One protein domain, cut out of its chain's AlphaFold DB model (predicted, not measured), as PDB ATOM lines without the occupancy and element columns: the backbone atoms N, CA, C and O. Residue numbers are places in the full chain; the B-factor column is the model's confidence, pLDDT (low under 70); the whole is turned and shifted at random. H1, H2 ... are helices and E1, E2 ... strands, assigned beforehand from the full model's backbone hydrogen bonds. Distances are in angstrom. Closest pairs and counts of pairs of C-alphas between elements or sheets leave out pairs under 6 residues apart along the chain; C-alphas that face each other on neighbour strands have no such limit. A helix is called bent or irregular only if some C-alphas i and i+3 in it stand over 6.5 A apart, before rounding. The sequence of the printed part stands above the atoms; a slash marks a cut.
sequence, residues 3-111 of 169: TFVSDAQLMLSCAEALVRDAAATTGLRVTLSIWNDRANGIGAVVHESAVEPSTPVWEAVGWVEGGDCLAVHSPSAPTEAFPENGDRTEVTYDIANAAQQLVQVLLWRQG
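Overview. This is residues 3 to 111 of the 169 residues of an uncharacterized protein of Tetrasphaera japonica T1-X7 (UniProt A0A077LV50). A strongly twisted, curled sheet of four strands is covered on one face by two long helices: H2 slants over strand E2, and the bent helix H1 runs along the edge strand E1 with its first arm, H1a, while its second arm, H1b, lies side by side with H2. This makes two layers, with H1a and H2 on one face of the sheet. The 109 printed residues hold two named helices and four named strands in the order H1, E1, E2, E3, E4, H2; the sheet runs E1, E2, E4, E3 and is mixed, and the class is mixed, helices and strands. The whole is compact, with a radius of gyration of the C-alphas of 13.7 A, and elongated, spanning 47 by 29 by 23 A.

Along the chain. E1 is residues 30 to 37, 20.6 A long, and E2 is residues 42 to 48, 17.7 A. E4 is residues 68 to 73, 16.2 A, and E3 is residues 55 to 57, 6.4 A. H2, residues 88 to 109, is 31.3 A long and ends with C-alpha 109 at (163.389, 122.725, 119.442). H1, residues 3 to 26, was assigned as one helix by its hydrogen bonds but is bent: C-alphas 14 and 17 are 6.8 A apart. Its arm H1a, residues 3 to 14, is 16.5 A long and begins with C-alpha 3 at (143.047, 91.703, 111.581); H1b, residues 17 to 26, is 14.3 A long.

Arrangement. E1 and E2 form an antiparallel hairpin, with N 33 and O 45 at 2.9 A, within hydrogen-bond range. E2 and E4 are antiparallel, with N 46 and O 70 at 2.8 A. E4 and E3 are parallel, with N 69 and O 55 at 2.9 A; E4 pairs with E3 over residues 68 to 70 and with E2 over 70 to 73. H2 is on the sheet, over E2 at a height of 8.3 A, slantwise at 35 degrees on the local plane; its closest C-alphas to E4 are those of Ala 98 and Leu 70, 5.7 A apart. H1a is on the sheet at a height of 9.5 A, over E1 and only just over E2, where 3 of its C-alphas fall; it runs along E1 at 15 degrees on the local plane. H1b only grazes the sheet with residues 18 to 23. H1a, with residues 10 to 14 alone, touches H2, the closest C-alphas being those of Cys 14 and Thr 92, 5.1 A apart, at a steep tilt of 56 degrees, the same way. H1b touches residues 95 to 103 of H2, at a shallow tilt of 22 degrees, the same way; the closest C-alphas are those of Leu 18 and Ala 96, 6.5 A apart. E1 and E3 are apart. In H1a, H1b and H2 every O i to N i+4 pair is within hydrogen-bond range.

Size, cuts and confidence. The two C-alphas farthest apart, those of Glu 80 and Gly 111, are 47.1 A apart. The printed part has no cut. The link from E4 to H2, residues 74 to 87, is long. The mean pLDDT of the printed part is 88.0; residues 3 to 5 and 61 to 67 are under 70.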
ATOM      1  N   THR A   3     143.219  90.265 111.882       60.72
ATOM      2  CA  THR A   3     143.047  91.703 111.581       60.72
ATOM      3  C   THR A   3     144.182  92.586 112.101       60.72
ATOM      4  O   THR A   3     144.591  93.536 111.457       60.72
ATOM      5  N   PHE A   4     144.774  92.246 113.245       57.38
ATOM      6  CA  PHE A   4     145.815  93.090 113.838       57.38
ATOM      7  C   PHE A   4     147.113  93.126 113.012       57.38
ATOM      8  O   PHE A   4     147.769  94.158 112.919       57.38
ATOM      9  N   VAL A   5     147.479  92.000 112.390       61.84
ATOM     10  CA  VAL A   5     148.670  91.930 111.530       61.84
ATOM     11  C   VAL A   5     148.453  92.737 110.248       61.84
ATOM     12  O   VAL A   5     149.388  93.392 109.797       61.84
ATOM     13  N   SER A   6     147.228  92.753 109.705       83.56
ATOM     14  CA  SER A   6     146.906  93.580 108.539       83.56
ATOM     15  C   SER A   6     146.903  95.073 108.863       83.56
ATOM     16  O   SER A   6     147.427  95.845 108.068       83.56
ATOM     17  N   ASP A   7     146.405  95.476 110.036       88.56
ATOM     18  CA  ASP A   7     146.360  96.890 110.439       88.56
ATOM     19  C   ASP A   7     147.773  97.448 110.655       88.56
ATOM     20  O   ASP A   7     148.120  98.512 110.149       88.56
ATOM     21  N   ALA A   8     148.636  96.687 111.337       90.50
ATOM     22  CA  ALA A   8     150.030  97.067 111.537       90.50
ATOM     23  C   ALA A   8     150.788  97.215 110.205       90.50
ATOM     24  O   ALA A   8     151.501  98.195 109.996       90.50
ATOM     25  N   GLN A   9     150.618  96.260 109.285       92.06
ATOM     26  CA  GLN A   9     151.225  96.321 107.952       92.06
ATOM     27  C   GLN A   9     150.703  97.507 107.138       92.06
ATOM     28  O   GLN A   9     151.486  98.186 106.472       92.06
ATOM     29  N   LEU A  10     149.399  97.777 107.217       91.75
ATOM     30  CA  LEU A  10     148.768  98.925 106.584       91.75
ATOM     31  C   LEU A  10     149.407 100.229 107.075       91.75
ATOM     32  O   LEU A  10     149.952 100.966 106.253       91.75
ATOM     33  N   MET A  11     149.419 100.464 108.390       94.50
ATOM     34  CA  MET A  11     149.978 101.684 108.984       94.50
ATOM     35  C   MET A  11     151.451 101.882 108.623       94.50
ATOM     36  O   MET A  11     151.839 102.975 108.214       94.50
ATOM     37  N   LEU A  12     152.266 100.824 108.709       95.44
ATOM     38  CA  LEU A  12     153.680 100.892 108.326       95.44
ATOM     39  C   LEU A  12     153.840 101.273 106.851       95.44
ATOM     40  O   LEU A  12     154.601 102.186 106.543       95.44
ATOM     41  N   SER A  13     153.074 100.650 105.951       94.19
ATOM     42  CA  SER A  13     153.140 100.956 104.517       94.19
ATOM     43  C   SER A  13     152.661 102.373 104.170       94.19
ATOM     44  O   SER A  13     153.139 102.962 103.205       94.19
ATOM     45  N   CYS A  14     151.718 102.931 104.935       94.44
ATOM     46  CA  CYS A  14     151.237 104.304 104.763       94.44
ATOM     47  C   CYS A  14     152.245 105.340 105.290       94.44
ATOM     48  O   CYS A  14     152.301 106.457 104.780       94.44
ATOM     49  N   ALA A  15     153.080 104.974 106.267       95.62
ATOM     50  CA  ALA A  15     154.080 105.871 106.844       95.62
ATOM     51  C   ALA A  15     155.332 106.065 105.966       95.62
ATOM     52  O   ALA A  15     156.017 107.078 106.102       95.62
ATOM     53  N   GLU A  16     155.657 105.129 105.066       93.25
ATOM     54  CA  GLU A  16     156.918 105.142 104.299       93.25
ATOM     55  C   GLU A  16     157.136 106.431 103.491       93.25
ATOM     56  O   GLU A  16     158.240 106.983 103.463       93.25
ATOM     57  N   ALA A  17     156.083 106.911 102.827       89.81
ATOM     58  CA  ALA A  17     156.108 108.133 102.029       89.81
ATOM     59  C   ALA A  17     156.388 109.367 102.904       89.81
ATOM     60  O   ALA A  17     157.268 110.172 102.615       89.81
ATOM     61  N   LEU A  18     155.711 109.451 104.045       92.00
ATOM     62  CA  LEU A  18     155.823 110.550 104.995       92.00
ATOM     63  C   LEU A  18     157.194 110.625 105.683       92.00
ATOM     64  O   LEU A  18     157.758 111.707 105.857       92.00
ATOM     65  N   VAL A  19     157.750 109.474 106.067       93.25
ATOM     66  CA  VAL A  19     159.095 109.397 106.658       93.25
ATOM     67  C   VAL A  19     160.143 109.899 105.663       93.25
ATOM     68  O   VAL A  19     161.067 110.623 106.042       93.25
ATOM     69  N   ARG A  20     159.983 109.555 104.379       92.38
ATOM     70  CA  ARG A  20     160.847 110.029 103.291       92.38
ATOM     71  C   ARG A  20     160.746 111.540 103.100       92.38
ATOM     72  O   ARG A  20     161.781 112.190 102.995       92.38
ATOM     73  N   ASP A  21     159.534 112.080 103.113       94.38
ATOM     74  CA  ASP A  21     159.259 113.514 103.020       94.38
ATOM     75  C   ASP A  21     159.977 114.310 104.117       94.38
ATOM     76  O   ASP A  21     160.723 115.250 103.826       94.38
ATOM     77  N   ALA A  22     159.805 113.909 105.382       94.31
ATOM     78  CA  ALA A  22     160.451 114.561 106.521       94.31
ATOM     79  C   ALA A  22     161.980 114.518 106.385       94.31
ATOM     80  O   ALA A  22     162.654 115.548 106.473       94.31
ATOM     81  N   ALA A  23     162.517 113.338 106.069       93.44
ATOM     82  CA  ALA A  23     163.934 113.118 105.829       93.44
ATOM     83  C   ALA A  23     164.509 113.998 104.709       93.44
ATOM     84  O   ALA A  23     165.594 114.554 104.875       93.44
ATOM     85  N   ALA A  24     163.814 114.100 103.575       90.44
ATOM     86  CA  ALA A  24     164.291 114.803 102.387       90.44
ATOM     87  C   ALA A  24     164.257 116.330 102.541       90.44
ATOM     88  O   ALA A  24     165.081 117.029 101.956       90.44
ATOM     89  N   THR A  25     163.306 116.853 103.317       92.62
ATOM     90  CA  THR A  25     163.063 118.302 103.423       92.62
ATOM     91  C   THR A  25     163.673 118.945 104.663       92.62
ATOM     92  O   THR A  25     163.917 120.146 104.654       92.62
ATOM     93  N   THR A  26     163.925 118.172 105.723       93.38
ATOM     94  CA  THR A  26     164.410 118.708 107.012       93.38
ATOM     95  C   THR A  26     165.682 118.042 107.521       93.38
ATOM     96  O   THR A  26     166.310 118.548 108.446       93.38
ATOM     97  N   GLY A  27     166.046 116.873 106.981       92.00
ATOM     98  CA  GLY A  27     167.093 116.020 107.546       92.00
ATOM     99  C   GLY A  27     166.688 115.276 108.828       92.00
ATOM    100  O   GLY A  27     167.421 114.380 109.253       92.00
ATOM    101  N   LEU A  28     165.524 115.574 109.420       93.25
ATOM    102  CA  LEU A  28     165.010 114.871 110.595       93.25
ATOM    103  C   LEU A  28     164.679 113.417 110.258       93.25
ATOM    104  O   LEU A  28     164.183 113.091 109.178       93.25
ATOM    105  N   ARG A  29     164.943 112.523 111.210       94.00
ATOM    106  CA  ARG A  29     164.591 111.104 111.113       94.00
ATOM    107  C   ARG A  29     163.422 110.837 112.047       94.00
ATOM    108  O   ARG A  29     163.599 110.763 113.259       94.00
ATOM    109  N   VAL A  30     162.234 110.723 111.470       94.31
ATOM    110  CA  VAL A  30     161.021 110.289 112.170       94.31
ATOM    111  C   VAL A  30     160.667 108.875 111.731       94.31
ATOM    112  O   VAL A  30     161.044 108.441 110.645       94.31
ATOM    113  N   THR A  31     159.967 108.134 112.574       96.06
ATOM    114  CA  THR A  31     159.491 106.787 112.262       96.06
ATOM    115  C   THR A  31     158.125 106.550 112.889       96.06
ATOM    116  O   THR A  31     157.711 107.281 113.790       96.06
ATOM    117  N   LEU A  32     157.437 105.517 112.409       96.81
ATOM    118  CA  LEU A  32     156.209 105.005 112.998       96.81
ATOM    119  C   LEU A  32     156.496 103.659 113.671       96.81
ATOM    120  O   LEU A  32     157.054 102.760 113.042       96.81
ATOM    121  N   SER A  33     156.089 103.521 114.929       96.00
ATOM    122  CA  SER A  33     156.135 102.262 115.677       96.00
ATOM    123  C   SER A  33     154.729 101.828 116.054       96.00
ATOM    124  O   SER A  33     153.906 102.643 116.464       96.00
ATOM    125  N   ILE A  34     154.444 100.532 115.934       95.56
ATOM    126  CA  ILE A  34     153.144  99.977 116.321       95.56
ATOM    127  C   ILE A  34     152.982 100.057 117.838       95.56
ATOM    128  O   ILE A  34     153.859  99.639 118.591       95.56
ATOM    129  N   TRP A  35     151.830 100.561 118.270       92.75
ATOM    130  CA  TRP A  35     151.486 100.796 119.664       92.75
ATOM    131  C   TRP A  35     150.083 100.250 119.900       92.75
ATOM    132  O   TRP A  35     149.090 100.902 119.606       92.75
ATOM    133  N   ASN A  36     149.993  99.006 120.363       84.56
ATOM    134  CA  ASN A  36     148.725  98.281 120.464       84.56
ATOM    135  C   ASN A  36     147.989  98.595 121.774       84.56
ATOM    136  O   ASN A  36     147.839  97.721 122.631       84.56
ATOM    137  N   ASP A  37     147.528  99.834 121.924       90.12
ATOM    138  CA  ASP A  37     146.720 100.261 123.067       90.12
ATOM    139  C   ASP A  37     145.283 100.566 122.634       90.12
ATOM    140  O   ASP A  37     144.840 101.708 122.495       90.12
ATOM    141  N   ARG A  38     144.526  99.485 122.431       82.88
ATOM    142  CA  ARG A  38     143.121  99.552 122.011       82.88
ATOM    143  C   ARG A  38     142.208 100.207 123.038       82.88
ATOM    144  O   ARG A  38     141.173 100.731 122.644       82.88
ATOM    145  N   ALA A  39     142.553 100.154 124.325       87.19
ATOM    146  CA  ALA A  39     141.730 100.759 125.371       87.19
ATOM    147  C   ALA A  39     141.678 102.282 125.212       87.19
ATOM    148  O   ALA A  39     140.637 102.885 125.457       87.19
ATOM    149  N   ASN A  40     142.776 102.867 124.732       88.19
ATOM    150  CA  ASN A  40     142.873 104.287 124.424       88.19
ATOM    151  C   ASN A  40     142.701 104.597 122.927       88.19
ATOM    152  O   ASN A  40     142.780 105.754 122.540       88.19
ATOM    153  N   GLY A  41     142.438 103.597 122.076       90.69
ATOM    154  CA  GLY A  41     142.228 103.787 120.635       90.69
ATOM    155  C   GLY A  41     143.504 104.052 119.825       90.69
ATOM    156  O   GLY A  41     143.416 104.544 118.700       90.69
ATOM    157  N   ILE A  42     144.677 103.729 120.373       93.25
ATOM    158  CA  ILE A  42     145.984 103.946 119.740       93.25
ATOM    159  C   ILE A  42     146.377 102.680 118.976       93.25
ATOM    160  O   ILE A  42     146.306 101.575 119.518       93.25
ATOM    161  N   GLY A  43     146.760 102.841 117.707       93.44
ATOM    162  CA  GLY A  43     147.309 101.764 116.872       93.44
ATOM    163  C   GLY A  43     148.811 101.878 116.636       93.44
ATOM    164  O   GLY A  43     149.510 100.868 116.510       93.44
ATOM    165  N   ALA A  44     149.323 103.105 116.600       96.19
ATOM    166  CA  ALA A  44     150.735 103.387 116.406       96.19
ATOM    167  C   ALA A  44     151.120 104.729 117.023       96.19
ATOM    168  O   ALA A  44     150.271 105.496 117.473       96.19
ATOM    169  N   VAL A  45     152.418 105.002 117.019       96.00
ATOM    170  CA  VAL A  45     152.991 106.274 117.437       96.00
ATOM    171  C   VAL A  45     154.023 106.750 116.423       96.00
ATOM    172  O   VAL A  45     154.822 105.954 115.924       96.00
ATOM    173  N   VAL A  46     154.032 108.050 116.140       95.69
ATOM    174  CA  VAL A  46     155.095 108.721 115.389       95.69
ATOM    175  C   VAL A  46     156.089 109.322 116.377       95.69
ATOM    176  O   VAL A  46     155.705 110.010 117.323       95.69
ATOM    177  N   HIS A  47     157.377 109.068 116.173       94.25
ATOM    178  CA  HIS A  47     158.440 109.558 117.053       94.25
ATOM    179  C   HIS A  47     159.755 109.770 116.297       94.25
ATOM    180  O   HIS A  47     159.913 109.341 115.152       94.25
ATOM    181  N   GLU A  48     160.712 110.444 116.936       93.12
ATOM    182  CA  GLU A  48     162.082 110.531 116.428       93.12
ATOM    183  C   GLU A  48     162.723 109.135 116.404       93.12
ATOM    184  O   GLU A  48     162.650 108.390 117.381       93.12
ATOM    185  N   SER A  49     163.373 108.771 115.296       92.44
ATOM    186  CA  SER A  49     163.893 107.413 115.075       92.44
ATOM    187  C   SER A  49     164.960 106.982 116.084       92.44
ATOM    188  O   SER A  49     165.153 105.788 116.285       92.44
ATOM    189  N   ALA A  50     165.673 107.935 116.691       89.56
ATOM    190  CA  ALA A  50     166.726 107.668 117.669       89.56
ATOM    191  C   ALA A  50     166.207 107.535 119.114       89.56
ATOM    192  O   ALA A  50     166.994 107.244 120.014       89.56
ATOM    193  N   VAL A  51     164.911 107.763 119.342       88.31
ATOM    194  CA  VAL A  51     164.292 107.794 120.671       88.31
ATOM    195  C   VAL A  51     163.307 106.639 120.797       88.31
ATOM    196  O   VAL A  51     162.474 106.425 119.917       88.31
ATOM    197  N   GLU A  52     163.385 105.902 121.904       90.06
ATOM    198  CA  GLU A  52     162.388 104.887 122.243       90.06
ATOM    199  C   GLU A  52     161.089 105.579 122.703       90.06
ATOM    200  O   GLU A  52     161.126 106.364 123.658       90.06
ATOM    201  N   PRO A  53     159.947 105.350 122.029       91.19
ATOM    202  CA  PRO A  53     158.686 105.975 122.403       91.19
ATOM    203  C   PRO A  53     158.177 105.386 123.724       91.19
ATOM    204  O   PRO A  53     158.178 104.171 123.905       91.19
ATOM    205  N   SER A  54     157.705 106.238 124.633       89.88
ATOM    206  CA  SER A  54     157.244 105.819 125.968       89.88
ATOM    207  C   SER A  54     155.905 106.425 126.381       89.88
ATOM    208  O   SER A  54     155.117 105.748 127.044       89.88
ATOM    209  N   THR A  55     155.611 107.651 125.941       89.88
ATOM    210  CA  THR A  55     154.398 108.379 126.330       89.88
ATOM    211  C   THR A  55     153.650 108.856 125.086       89.88
ATOM    212  O   THR A  55     154.010 109.890 124.518       89.88
ATOM    213  N   PRO A  56     152.620 108.125 124.625       91.44
ATOM    214  CA  PRO A  56     151.801 108.568 123.507       91.44
ATOM    215  C   PRO A  56     150.908 109.746 123.908       91.44
ATOM    216  O   PRO A  56     150.177 109.679 124.897       91.44
ATOM    217  N   VAL A  57     150.922 110.806 123.103       91.00
ATOM    218  CA  VAL A  57     150.054 111.985 123.232       91.00
ATOM    219  C   VAL A  57     149.347 112.263 121.907       91.00
ATOM    220  O   VAL A  57     149.902 112.022 120.842       91.00
ATOM    221  N   TRP A  58     148.111 112.757 121.948       90.31
ATOM    222  CA  TRP A  58     147.307 112.987 120.734       90.31
ATOM    223  C   TRP A  58     147.665 114.266 119.985       90.31
ATOM    224  O   TRP A  58     147.449 114.374 118.781       90.31
ATOM    225  N   GLU A  59     148.220 115.233 120.702       86.44
ATOM    226  CA  GLU A  59     148.587 116.528 120.163       86.44
ATOM    227  C   GLU A  59     149.964 116.905 120.691       86.44
ATOM    228  O   GLU A  59     150.320 116.599 121.829       86.44
ATOM    229  N   ALA A  60     150.727 117.634 119.884       81.50
ATOM    230  CA  ALA A  60     152.010 118.188 120.305       81.50
ATOM    231  C   ALA A  60     151.869 119.266 121.404       81.50
ATOM    232  O   ALA A  60     152.867 119.720 121.974       81.50
ATOM    233  N   VAL A  61     150.639 119.694 121.714       65.75
ATOM    234  CA  VAL A  61     150.342 120.591 122.830       65.75
ATOM    235  C   VAL A  61     150.645 119.861 124.140       65.75
ATOM    236  O   VAL A  61     149.948 118.929 124.523       65.75
ATOM    237  N   GLY A  62     151.688 120.306 124.842       56.03
ATOM    238  CA  GLY A  62     152.142 119.666 126.079       56.03
ATOM    239  C   GLY A  62     153.288 118.674 125.892       56.03
ATOM    240  O   GLY A  62     153.534 117.878 126.786       56.03
ATOM    241  N   TRP A  63     154.011 118.729 124.772       67.12
ATOM    242  CA  TRP A  63     155.223 117.937 124.565       67.12
ATOM    243  C   TRP A  63     156.393 118.483 125.393       67.12
ATOM    244  O   TRP A  63     157.059 119.447 124.991       67.12
ATOM    245  N   VAL A  64     156.633 117.899 126.568       51.44
ATOM    246  CA  VAL A  64     157.487 118.518 127.597       51.44
ATOM    247  C   VAL A  64     158.914 117.973 127.597       51.44
ATOM    248  O   VAL A  64     159.833 118.740 127.875       51.44
ATOM    249  N   GLU A  65     159.140 116.703 127.244       59.28
ATOM    250  CA  GLU A  65     160.458 116.058 127.397       59.28
ATOM    251  C   GLU A  65     160.765 115.041 126.269       59.28
ATOM    252  O   GLU A  65     160.031 114.931 125.283       59.28
ATOM    253  N   GLY A  66     161.928 114.381 126.328       53.59
ATOM    254  CA  GLY A  66     162.324 113.333 125.378       53.59
ATOM    255  C   GLY A  66     161.670 111.989 125.720       53.59
ATOM    256  O   GLY A  66     161.658 111.604 126.883       53.59
ATOM    257  N   GLY A  67     161.145 111.275 124.719       59.44
ATOM    258  CA  GLY A  67     160.435 109.991 124.889       59.44
ATOM    259  C   GLY A  67     158.921 110.067 124.657       59.44
ATOM    260  O   GLY A  67     158.276 109.037 124.445       59.44
ATOM    261  N   ASP A  68     158.364 111.273 124.641       82.69
ATOM    262  CA  ASP A  68     156.990 111.560 124.230       82.69
ATOM    263  C   ASP A  68     156.830 111.340 122.708       82.69
ATOM    264  O   ASP A  68     157.693 111.739 121.917       82.69
ATOM    265  N   CYS A  69     155.728 110.719 122.290       90.94
ATOM    266  CA  CYS A  69     155.448 110.360 120.900       90.94
ATOM    267  C   CYS A  69     154.004 110.697 120.505       90.94
ATOM    268  O   CYS A  69     153.117 110.752 121.350       90.94
ATOM    269  N   LEU A  70     153.754 110.927 119.217       93.69
ATOM    270  CA  LEU A  70     152.432 111.327 118.728       93.69
ATOM    271  C   LEU A  70     151.604 110.093 118.400       93.69
ATOM    272  O   LEU A  70     151.972 109.310 117.528       93.69
ATOM    273  N   ALA A  71     150.497 109.921 119.110       94.75
ATOM    274  CA  ALA A  71     149.559 108.833 118.920       94.75
ATOM    275  C   ALA A  71     148.872 108.928 117.553       94.75
ATOM    276  O   ALA A  71     148.506 110.004 117.085       94.75
ATOM    277  N   VAL A  72     148.675 107.769 116.935       95.19
ATOM    278  CA  VAL A  72     147.898 107.590 115.711       95.19
ATOM    279  C   VAL A  72     146.806 106.575 116.001       95.19
ATOM    280  O   VAL A  72     147.059 105.522 116.606       95.19
ATOM    281  N   HIS A  73     145.589 106.887 115.565       92.88
ATOM    282  CA  HIS A  73     144.461 105.980 115.701       92.88
ATOM    283  C   HIS A  73     144.731 104.646 114.999       92.88
ATOM    284  O   HIS A  73     145.426 104.567 113.985       92.88
ATOM    285  N   SER A  74     144.188 103.566 115.563       90.00
ATOM    286  CA  SER A  74     144.098 102.310 114.812       90.00
ATOM    287  C   SER A  74     143.187 102.507 113.594       90.00
ATOM    288  O   SER A  74     142.181 103.204 113.734       90.00
ATOM    289  N   PRO A  75     143.467 101.859 112.447       88.94
ATOM    290  CA  PRO A  75     142.545 101.848 111.318       88.94
ATOM    291  C   PRO A  75     141.151 101.407 111.773       88.94
ATOM    292  O   PRO A  75     140.985 100.354 112.399       88.94
ATOM    293  N   SER A  76     140.149 102.238 111.497       85.31
ATOM    294  CA  SER A  76     138.762 101.934 111.837       85.31
ATOM    295  C   SER A  76     138.206 100.877 110.888       85.31
ATOM    296  O   SER A  76     138.554 100.839 109.717       85.31
ATOM    297  N   ALA A  77     137.316 100.002 111.356       84.25
ATOM    298  CA  ALA A  77     136.636  99.101 110.429       84.25
ATOM    299  C   ALA A  77     135.672  99.898 109.524       84.25
ATOM    300  O   ALA A  77     134.969 100.780 110.037       84.25
ATOM    301  N   PRO A  78     135.573  99.564 108.222       82.44
ATOM    302  CA  PRO A  78     134.573 100.148 107.338       82.44
ATOM    303  C   PRO A  78     133.165  99.854 107.858       82.44
ATOM    304  O   PRO A  78     132.875  98.758 108.348       82.44
ATOM    305  N   THR A  79     132.279 100.840 107.747       85.19
ATOM    306  CA  THR A  79     130.864 100.719 108.128       85.19
ATOM    307  C   THR A  79     129.969 100.999 106.925       85.19
ATOM    308  O   THR A  79     130.427 101.543 105.929       85.19
ATOM    309  N   GLU A  80     128.677 100.667 106.996       83.69
ATOM    310  CA  GLU A  80     127.744 101.007 105.906       83.69
ATOM    311  C   GLU A  80     127.633 102.523 105.674       83.69
ATOM    312  O   GLU A  80     127.455 102.960 104.541       83.69
ATOM    313  N   ALA A  81     127.741 103.319 106.743       83.44
ATOM    314  CA  ALA A  81     127.677 104.778 106.674       83.44
ATOM    315  C   ALA A  81     128.999 105.412 106.211       83.44
ATOM    316  O   ALA A  81     128.974 106.477 105.605       83.44
ATOM    317  N   PHE A  82     130.119 104.747 106.501       78.75
ATOM    318  CA  PHE A  82     131.478 105.193 106.203       78.75
ATOM    319  C   PHE A  82     132.289 104.001 105.668       78.75
ATOM    320  O   PHE A  82     133.056 103.379 106.419       78.75
ATOM    321  N   PRO A  83     132.046 103.586 104.411       80.75
ATOM    322  CA  PRO A  83     132.733 102.449 103.795       80.75
ATOM    323  C   PRO A  83     134.238 102.680 103.616       80.75
ATOM    324  O   PRO A  83     134.985 101.726 103.429       80.75
ATOM    325  N   GLU A  84     134.672 103.931 103.669       78.56
ATOM    326  CA  GLU A  84     136.060 104.350 103.591       78.56
ATOM    327  C   GLU A  84     136.885 104.157 104.862       78.56
ATOM    328  O   GLU A  84     138.110 104.261 104.796       78.56
ATOM    329  N   ASN A  85     136.247 103.917 106.009       80.19
ATOM    330  CA  ASN A  85     136.983 103.850 107.266       80.19
ATOM    331  C   ASN A  85     138.067 102.760 107.215       80.19
ATOM    332  O   ASN A  85     137.830 101.637 106.758       80.19
ATOM    333  N   GLY A  86     139.249 103.108 107.716       77.94
ATOM    334  CA  GLY A  86     140.445 102.277 107.752       77.94
ATOM    335  C   GLY A  86     141.077 102.028 106.392       77.94
ATOM    336  O   GLY A  86     141.931 101.145 106.285       77.94
ATOM    337  N   ASP A  87     140.680 102.759 105.350       87.38
ATOM    338  CA  ASP A  87     141.360 102.681 104.069       87.38
ATOM    339  C   ASP A  87     142.757 103.325 104.119       87.38
ATOM    340  O   ASP A  87     143.176 103.975 105.081       87.38
ATOM    341  N   ARG A  88     143.526 103.117 103.049       90.69
ATOM    342  CA  ARG A  88     144.886 103.655 102.948       90.69
ATOM    343  C   ARG A  88     144.914 105.186 102.968       90.69
ATOM    344  O   ARG A  88     145.929 105.742 103.376       90.69
ATOM    345  N   THR A  89     143.864 105.854 102.500       89.56
ATOM    346  CA  THR A  89     143.788 107.314 102.420       89.56
ATOM    347  C   THR A  89     143.616 107.921 103.807       89.56
ATOM    348  O   THR A  89     144.443 108.746 104.193       89.56
ATOM    349  N   GLU A  90     142.632 107.457 104.580       88.75
ATOM    350  CA  GLU A  90     142.396 107.906 105.957       88.75
ATOM    351  C   GLU A  90     143.632 107.647 106.830       88.75
ATOM    352  O   GLU A  90     144.157 108.562 107.461       88.75
ATOM    353  N   VAL A  91     144.188 106.431 106.769       93.00
ATOM    354  CA  VAL A  91     145.375 106.073 107.560       93.00
ATOM    355  C   VAL A  91     146.589 106.930 107.182       93.00
ATOM    356  O   VAL A  91     147.338 107.356 108.058       93.00
ATOM    357  N   THR A  92     146.799 107.222 105.894       94.06
ATOM    358  CA  THR A  92     147.907 108.101 105.467       94.06
ATOM    359  C   THR A  92     147.706 109.530 105.970       94.06
ATOM    360  O   THR A  92     148.662 110.141 106.447       94.06
ATOM    361  N   TYR A  93     146.479 110.055 105.900       93.00
ATOM    362  CA  TYR A  93     146.132 111.383 106.403       93.00
ATOM    363  C   TYR A  93     146.364 111.510 107.919       93.00
ATOM    364  O   TYR A  93     146.990 112.477 108.364       93.00
ATOM    365  N   ASP A  94     145.941 110.525 108.711       94.00
ATOM    366  CA  ASP A  94     146.120 110.533 110.169       94.00
ATOM    367  C   ASP A  94     147.600 110.504 110.565       94.00
ATOM    368  O   ASP A  94     148.056 111.305 111.388       94.00
ATOM    369  N   ILE A  95     148.387 109.629 109.928       96.19
ATOM    370  CA  ILE A  95     149.836 109.564 110.150       96.19
ATOM    371  C   ILE A  95     150.488 110.896 109.743       96.19
ATOM    372  O   ILE A  95     151.334 111.414 110.477       96.19
ATOM    373  N   ALA A  96     150.086 111.489 108.615       96.19
ATOM    374  CA  ALA A  96     150.620 112.764 108.139       96.19
ATOM    375  C   ALA A  96     150.355 113.921 109.109       96.19
ATOM    376  O   ALA A  96     151.255 114.726 109.353       96.19
ATOM    377  N   ASN A  97     149.165 113.974 109.713       95.19
ATOM    378  CA  ASN A  97     148.849 114.937 110.769       95.19
ATOM    379  C   ASN A  97     149.767 114.773 111.984       95.19
ATOM    380  O   ASN A  97     150.370 115.750 112.436       95.19
ATOM    381  N   ALA A  98     149.912 113.546 112.487       95.31
ATOM    382  CA  ALA A  98     150.775 113.254 113.630       95.31
ATOM    383  C   ALA A  98     152.248 113.602 113.347       95.31
ATOM    384  O   ALA A  98     152.904 114.267 114.156       95.31
ATOM    385  N   ALA A  99     152.777 113.220 112.181       95.44
ATOM    386  CA  ALA A  99     154.160 113.528 111.828       95.44
ATOM    387  C   ALA A  99     154.387 115.015 111.555       95.44
ATOM    388  O   ALA A  99     155.449 115.520 111.907       95.44
ATOM    389  N   GLN A 100     153.413 115.730 110.977       96.00
ATOM    390  CA  GLN A 100     153.491 117.184 110.856       96.00
ATOM    391  C   GLN A 100     153.698 117.819 112.224       96.00
ATOM    392  O   GLN A 100     154.649 118.577 112.395       96.00
ATOM    393  N   GLN A 101     152.878 117.470 113.209       94.38
ATOM    394  CA  GLN A 101     153.033 118.009 114.555       94.38
ATOM    395  C   GLN A 101     154.413 117.683 115.155       94.38
ATOM    396  O   GLN A 101     155.072 118.575 115.691       94.38
ATOM    397  N   LEU A 102     154.895 116.440 114.994       93.81
ATOM    398  CA  LEU A 102     156.244 116.026 115.404       93.81
ATOM    399  C   LEU A 102     157.348 116.858 114.770       93.81
ATOM    400  O   LEU A 102     158.165 117.448 115.476       93.81
ATOM    401  N   VAL A 103     157.381 116.910 113.445       94.38
ATOM    402  CA  VAL A 103     158.442 117.591 112.710       94.38
ATOM    403  C   VAL A 103     158.472 119.079 113.057       94.38
ATOM    404  O   VAL A 103     159.548 119.621 113.297       94.38
ATOM    405  N   GLN A 104     157.312 119.732 113.166       93.88
ATOM    406  CA  GLN A 104     157.235 121.147 113.538       93.88
ATOM    407  C   GLN A 104     157.811 121.410 114.937       93.88
ATOM    408  O   GLN A 104     158.558 122.373 115.119       93.88
ATOM    409  N   VAL A 105     157.530 120.541 115.915       91.94
ATOM    410  CA  VAL A 105     158.116 120.668 117.258       91.94
ATOM    411  C   VAL A 105     159.614 120.389 117.259       91.94
ATOM    412  O   VAL A 105     160.357 121.123 117.910       91.94
ATOM    413  N   LEU A 106     160.085 119.375 116.530       91.62
ATOM    414  CA  LEU A 106     161.517 119.081 116.432       91.62
ATOM    415  C   LEU A 106     162.293 120.241 115.793       91.62
ATOM    416  O   LEU A 106     163.323 120.648 116.329       91.62
ATOM    417  N   LEU A 107     161.775 120.817 114.704       93.06
ATOM    418  CA  LEU A 107     162.360 121.999 114.065       93.06
ATOM    419  C   LEU A 107     162.408 123.185 115.029       93.06
ATOM    420  O   LEU A 107     163.459 123.805 115.183       93.06
ATOM    421  N   TRP A 108     161.307 123.450 115.741       91.31
ATOM    422  CA  TRP A 108     161.256 124.514 116.741       91.31
ATOM    423  C   TRP A 108     162.281 124.306 117.867       91.31
ATOM    424  O   TRP A 108     163.014 125.235 118.207       91.31
ATOM    425  N   ARG A 109     162.398 123.082 118.405       89.44
ATOM    426  CA  ARG A 109     163.389 122.725 119.442       89.44
ATOM    427  C   ARG A 109     164.834 122.919 118.966       89.44
ATOM    428  O   ARG A 109     165.700 123.230 119.779       89.44
ATOM    429  N   GLN A 110     165.094 122.763 117.669       91.12
ATOM    430  CA  GLN A 110     166.404 122.996 117.051       91.12
ATOM    431  C   GLN A 110     166.663 124.472 116.697       91.12
ATOM    432  O   GLN A 110     167.762 124.806 116.259       91.12
ATOM    433  N   GLY A 111     165.684 125.363 116.890       92.75
ATOM    434  CA  GLY A 111     165.779 126.769 116.491       92.75
ATOM    435  C   GLY A 111     165.633 127.002 114.982       92.75
ATOM    436  O   GLY A 111     165.978 128.081 114.500       92.75
TER     437      GLY A 111